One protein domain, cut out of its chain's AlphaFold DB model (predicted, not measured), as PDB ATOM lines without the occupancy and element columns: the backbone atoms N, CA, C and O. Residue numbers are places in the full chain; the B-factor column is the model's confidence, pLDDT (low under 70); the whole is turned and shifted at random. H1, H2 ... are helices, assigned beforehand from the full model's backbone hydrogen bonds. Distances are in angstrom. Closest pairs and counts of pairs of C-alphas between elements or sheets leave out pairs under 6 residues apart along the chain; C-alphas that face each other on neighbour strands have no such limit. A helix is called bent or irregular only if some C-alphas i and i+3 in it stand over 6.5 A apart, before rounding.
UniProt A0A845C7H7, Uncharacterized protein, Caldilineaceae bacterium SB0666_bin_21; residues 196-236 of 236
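AT A GLANCE: This is residues 196 to 236 of the 236 residues of an uncharacterized protein of Caldilineaceae bacterium SB0666_bin_21 (UniProt A0A845C7H7). What is the shape? A long, bent helix, H2, and a shorter one, H1, meet near their ends at a corner as an open V, with few contacts between them. Residues 196 to 204 of H1 stick out free, and at the other extreme residues 231 to 236 fold back from the end of H2 as a short tail. What is it made of? The printed part has 41 residues with two named helices, H1 then H2, and no named strand; the class is all helix. How compact is it? It is loose, with a radius of gyration of the C-alphas of 12.2 A and spans of 31 by 25 by 15 A.

IN THESE COORDINATES: Where is the longest helix? H2, residues 210 to 230, was assigned as one helix by its hydrogen bonds but is bent, with C-alphas 219 and 222 7.2 A apart. Its arms are H2a, residues 210 to 219, 14.2 A long from C-alpha 210 at (-4.879, -0.456, -49.054), and H2b, residues 222 to 230, 11.0 A long, ending at C-alpha 230 at (-1.697, -24.410, -33.207). Where is the other helix? H1, residues 196 to 207, is 16.5 A long and begins at C-alpha 196 at (6.460, 3.927, -29.205).

HOW THE PARTS SIT: How do the arms stand? H2a and H2b are at a steep tilt of 53 degrees. Where does H1 meet H2a? They touch only at the corner by their tight link, and only just, with 3 pairs of C-alphas within 8 A; H1 does so with residues 205 to 206 alone. The closest C-alphas, of Leu 205 and Gln 213, are 6.6 A apart. The tilt is steep, 58 degrees, opposite ways. What of H2b and the backbones? H1 and H2b are apart. In H1, H2a and H2b every O i to N i+4 pair is within hydrogen-bond range.

THE WHOLE: How large is it? The two C-alphas farthest apart, of Pro 209 and Leu 230, are 31.4 A apart. Is it unbroken and confident? The printed part has no cut and ends at the chain's last residue, 236. Mean pLDDT of the printed part is 78.3, and residues 225 to 236 are under 70.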
ATOM      1  N   THR A 196       7.115   2.881 -28.399       89.25
ATOM      2  CA  THR A 196       6.460   3.927 -29.205       89.25
ATOM      3  C   THR A 196       6.801   3.854 -30.693       89.25
ATOM      4  O   THR A 196       5.972   4.193 -31.532       89.25
ATOM      5  N   ASP A 197       7.998   3.395 -31.045       91.56
ATOM      6  CA  ASP A 197       8.405   3.147 -32.429       91.56
ATOM      7  C   ASP A 197       7.588   2.027 -33.087       91.56
ATOM      8  O   ASP A 197       7.177   2.191 -34.235       91.56
ATOM      9  N   VAL A 198       7.265   0.954 -32.355       91.25
ATOM     10  CA  VAL A 198       6.383  -0.127 -32.834       91.25
ATOM     11  C   VAL A 198       4.967   0.396 -33.068       91.25
ATOM     12  O   VAL A 198       4.383   0.155 -34.123       91.25
ATOM     13  N   ILE A 199       4.439   1.179 -32.125       90.81
ATOM     14  CA  ILE A 199       3.111   1.802 -32.246       90.81
ATOM     15  C   ILE A 199       3.063   2.728 -33.467       90.81
ATOM     16  O   ILE A 199       2.139   2.658 -34.274       90.81
ATOM     17  N   ASN A 200       4.073   3.582 -33.636       91.94
ATOM     18  CA  ASN A 200       4.147   4.505 -34.766       91.94
ATOM     19  C   ASN A 200       4.290   3.771 -36.106       91.94
ATOM     20  O   ASN A 200       3.736   4.230 -37.104       91.94
ATOM     21  N   ALA A 201       5.007   2.645 -36.138       92.00
ATOM     22  CA  ALA A 201       5.124   1.810 -37.328       92.00
ATOM     23  C   ALA A 201       3.779   1.170 -37.715       92.00
ATOM     24  O   ALA A 201       3.424   1.200 -38.893       92.00
ATOM     25  N   ASP A 202       3.004   0.664 -36.746       91.00
ATOM     26  CA  ASP A 202       1.639   0.164 -36.988       91.00
ATOM     27  C   ASP A 202       0.716   1.279 -37.506       91.00
ATOM     28  O   ASP A 202       0.035   1.109 -38.519       91.00
ATOM     29  N   ILE A 203       0.749   2.463 -36.886       92.06
ATOM     30  CA  ILE A 203      -0.042   3.620 -37.340       92.06
ATOM     31  C   ILE A 203       0.328   4.004 -38.776       92.06
ATOM     32  O   ILE A 203      -0.564   4.222 -39.599       92.06
ATOM     33  N   ALA A 204       1.623   4.072 -39.091       93.88
ATOM     34  CA  ALA A 204       2.092   4.381 -40.437       93.88
ATOM     35  C   ALA A 204       1.601   3.333 -41.444       93.88
ATOM     36  O   ALA A 204       1.026   3.695 -42.470       93.88
ATOM     37  N   LEU A 205       1.721   2.041 -41.119       92.06
ATOM     38  CA  LEU A 205       1.212   0.947 -41.945       92.06
ATOM     39  C   LEU A 205      -0.301   1.066 -42.198       92.06
ATOM     40  O   LEU A 205      -0.754   0.841 -43.319       92.06
ATOM     41  N   ARG A 206      -1.098   1.447 -41.195       90.31
ATOM     42  CA  ARG A 206      -2.554   1.642 -41.341       90.31
ATOM     43  C   ARG A 206      -2.921   2.837 -42.225       90.31
ATOM     44  O   ARG A 206      -4.023   2.869 -42.776       90.31
ATOM     45  N   GLN A 207      -2.019   3.805 -42.376       92.88
ATOM     46  CA  GLN A 207      -2.181   4.972 -43.249       92.88
ATOM     47  C   GLN A 207      -1.662   4.738 -44.678       92.88
ATOM     48  O   GLN A 207      -1.960   5.533 -45.571       92.88
ATOM     49  N   GLU A 208      -0.934   3.644 -44.920       95.00
ATOM     50  CA  GLU A 208      -0.483   3.250 -46.257       95.00
ATOM     51  C   GLU A 208      -1.660   2.905 -47.187       95.00
ATOM     52  O   GLU A 208      -2.755   2.549 -46.727       95.00
ATOM     53  N   PRO A 209      -1.456   2.932 -48.520       96.19
ATOM     54  CA  PRO A 209      -2.449   2.465 -49.472       96.19
ATOM     55  C   PRO A 209      -2.936   1.054 -49.140       96.19
ATOM     56  O   PRO A 209      -2.164   0.169 -48.772       96.19
ATOM     57  N   TYR A 210      -4.225   0.815 -49.366       93.12
ATOM     58  CA  TYR A 210      -4.879  -0.456 -49.054       93.12
ATOM     59  C   TYR A 210      -4.140  -1.692 -49.606       93.12
ATOM     60  O   TYR A 210      -4.086  -2.728 -48.950       93.12
ATOM     61  N   THR A 211      -3.511  -1.592 -50.780       94.12
ATOM     62  CA  THR A 211      -2.724  -2.687 -51.373       94.12
ATOM     63  C   THR A 211      -1.507  -3.082 -50.534       94.12
ATOM     64  O   THR A 211      -1.182  -4.268 -50.465       94.12
ATOM     65  N   VAL A 212      -0.852  -2.117 -49.883       93.38
ATOM     66  CA  VAL A 212       0.276  -2.353 -48.972       93.38
ATOM     67  C   VAL A 212      -0.220  -3.053 -47.712       93.38
ATOM     68  O   VAL A 212       0.337  -4.082 -47.336       93.38
ATOM     69  N   GLN A 213      -1.323  -2.574 -47.133       91.25
ATOM     70  CA  GLN A 213      -1.943  -3.194 -45.960       91.25
ATOM     71  C   GLN A 213      -2.359  -4.643 -46.226       91.25
ATOM     72  O   GLN A 213      -2.070  -5.538 -45.437       91.25
ATOM     73  N   VAL A 214      -3.002  -4.903 -47.366       91.75
ATOM     74  CA  VAL A 214      -3.397  -6.260 -47.764       91.75
ATOM     75  C   VAL A 214      -2.169  -7.151 -47.933       91.75
ATOM     76  O   VAL A 214      -2.144  -8.265 -47.414       91.75
ATOM     77  N   ARG A 215      -1.118  -6.668 -48.609       91.19
ATOM     78  CA  ARG A 215       0.126  -7.433 -48.764       91.19
ATOM     79  C   ARG A 215       0.757  -7.769 -47.413       91.19
ATOM     80  O   ARG A 215       1.235  -8.888 -47.253       91.19
ATOM     81  N   HIS A 216       0.734  -6.828 -46.471       89.00
ATOM     82  CA  HIS A 216       1.203  -7.049 -45.108       89.00
ATOM     83  C   HIS A 216       0.405  -8.158 -44.412       89.00
ATOM     84  O   HIS A 216       0.999  -9.132 -43.959       89.00
ATOM     85  N   ARG A 217      -0.934  -8.083 -44.413       87.25
ATOM     86  CA  ARG A 217      -1.798  -9.115 -43.804       87.25
ATOM     87  C   ARG A 217      -1.549 -10.504 -44.391       87.25
ATOM     88  O   ARG A 217      -1.393 -11.467 -43.655       87.25
ATOM     89  N   PHE A 218      -1.445 -10.625 -45.716       86.88
ATOM     90  CA  PHE A 218      -1.151 -11.918 -46.345       86.88
ATOM     91  C   PHE A 218       0.249 -12.456 -46.017       86.88
ATOM     92  O   PHE A 218       0.432 -13.673 -46.020       86.88
ATOM     93  N   ALA A 219       1.225 -11.583 -45.756       86.06
ATOM     94  CA  ALA A 219       2.559 -11.995 -45.331       86.06
ATOM     95  C   ALA A 219       2.578 -12.475 -43.868       86.06
ATOM     96  O   ALA A 219       3.259 -13.454 -43.581       86.06
ATOM     97  N   ALA A 220       1.803 -11.833 -42.988       81.50
ATOM     98  CA  ALA A 220       1.673 -12.191 -41.570       81.50
ATOM     99  C   ALA A 220       0.744 -13.400 -41.320       81.50
ATOM    100  O   ALA A 220       0.902 -14.130 -40.342       81.50
ATOM    101  N   ALA A 221      -0.184 -13.671 -42.244       77.38
ATOM    102  CA  ALA A 221      -1.209 -14.706 -42.116       77.38
ATOM    103  C   ALA A 221      -0.722 -16.104 -41.672       77.38
ATOM    104  O   ALA A 221      -1.416 -16.734 -40.872       77.38
ATOM    105  N   PRO A 222       0.409 -16.651 -42.163       75.75
ATOM    106  CA  PRO A 222       0.866 -17.974 -41.739       75.75
ATOM    107  C   PRO A 222       1.262 -18.027 -40.259       75.75
ATOM    108  O   PRO A 222       0.976 -19.019 -39.590       75.75
ATOM    109  N   GLU A 223       1.906 -16.972 -39.761       73.12
ATOM    110  CA  GLU A 223       2.348 -16.861 -38.371       73.12
ATOM    111  C   GLU A 223       1.144 -16.680 -37.446       73.12
ATOM    112  O   GLU A 223       0.957 -17.444 -36.500       73.12
ATOM    113  N   GLU A 224       0.247 -15.759 -37.790       71.25
ATOM    114  CA  GLU A 224      -0.986 -15.533 -37.039       71.25
ATOM    115  C   GLU A 224      -1.889 -16.773 -37.022       71.25
ATOM    116  O   GLU A 224      -2.441 -17.128 -35.981       71.25
ATOM    117  N   ALA A 225      -1.996 -17.503 -38.137       67.31
ATOM    118  CA  ALA A 225      -2.730 -18.765 -38.177       67.31
ATOM    119  C   ALA A 225      -2.065 -19.852 -37.312       67.31
ATOM    120  O   ALA A 225      -2.770 -20.639 -36.673       67.31
ATOM    121  N   ALA A 226      -0.730 -19.909 -37.264       63.41
ATOM    122  CA  ALA A 226      -0.002 -20.839 -36.400       63.41
ATOM    123  C   ALA A 226      -0.220 -20.521 -34.911       63.41
ATOM    124  O   ALA A 226      -0.450 -21.437 -34.115       63.41
ATOM    125  N   ILE A 227      -0.250 -19.239 -34.546       65.94
ATOM    126  CA  ILE A 227      -0.566 -18.785 -33.188       65.94
ATOM    127  C   ILE A 227      -2.025 -19.117 -32.848       65.94
ATOM    128  O   ILE A 227      -2.293 -19.773 -31.841       65.94
ATOM    129  N   LEU A 228      -2.968 -18.735 -33.713       61.09
ATOM    130  CA  LEU A 228      -4.407 -18.859 -33.469       61.09
ATOM    131  C   LEU A 228      -4.886 -20.319 -33.399       61.09
ATOM    132  O   LEU A 228      -5.751 -20.641 -32.585       61.09
ATOM    133  N   PHE A 229      -4.352 -21.208 -34.246       59.44
ATOM    134  CA  PHE A 229      -4.854 -22.584 -34.373       59.44
ATOM    135  C   PHE A 229      -3.961 -23.656 -33.765       59.44
ATOM    136  O   PHE A 229      -4.466 -24.717 -33.393       59.44
ATOM    137  N   LEU A 230      -2.654 -23.416 -33.688       54.16
ATOM    138  CA  LEU A 230      -1.697 -24.410 -33.207       54.16
ATOM    139  C   LEU A 230      -1.040 -23.990 -31.889       54.16
ATOM    140  O   LEU A 230      -0.365 -24.813 -31.274       54.16
ATOM    141  N   GLY A 231      -1.243 -22.743 -31.439       49.88
ATOM    142  CA  GLY A 231      -0.557 -22.197 -30.269       49.88
ATOM    143  C   GLY A 231       0.965 -22.178 -30.439       49.88
ATOM    144  O   GLY A 231       1.691 -22.175 -29.447       49.88
ATOM    145  N   ILE A 232       1.458 -22.228 -31.682       47.00
ATOM    146  CA  ILE A 232       2.889 -22.248 -31.975       47.00
ATOM    147  C   ILE A 232       3.339 -20.800 -32.114       47.00
ATOM    148  O   ILE A 232       3.059 -20.151 -33.117       47.00
ATOM    149  N   ILE A 233       4.065 -20.311 -31.113       48.28
ATOM    150  CA  ILE A 233       4.806 -19.054 -31.211       48.28
ATOM    151  C   ILE A 233       6.078 -19.353 -32.013       48.28
ATOM    152  O   ILE A 233       7.104 -19.745 -31.453       48.28
ATOM    153  N   THR A 234       6.019 -19.240 -33.338       42.44
ATOM    154  CA  THR A 234       7.227 -19.274 -34.171       42.44
ATOM    155  C   THR A 234       7.865 -17.893 -34.159       42.44
ATOM    156  O   THR A 234       7.494 -17.048 -34.958       42.44
ATOM    157  N   ARG A 235       8.822 -17.648 -33.255       43.84
ATOM    158  CA  ARG A 235       9.668 -16.449 -33.342       43.84
ATOM    159  C   ARG A 235      10.666 -16.638 -34.488       43.84
ATOM    160  O   ARG A 235      11.524 -17.518 -34.387       43.84
ATOM    161  N   THR A 236      10.562 -15.837 -35.545       36.19
ATOM    162  CA  THR A 236      11.662 -15.596 -36.499       36.19
ATOM    163  C   THR A 236      12.114 -14.157 -36.419       36.19
ATOM    164  O   THR A 236      11.220 -13.290 -36.339       36.19
TER     165      THR A 236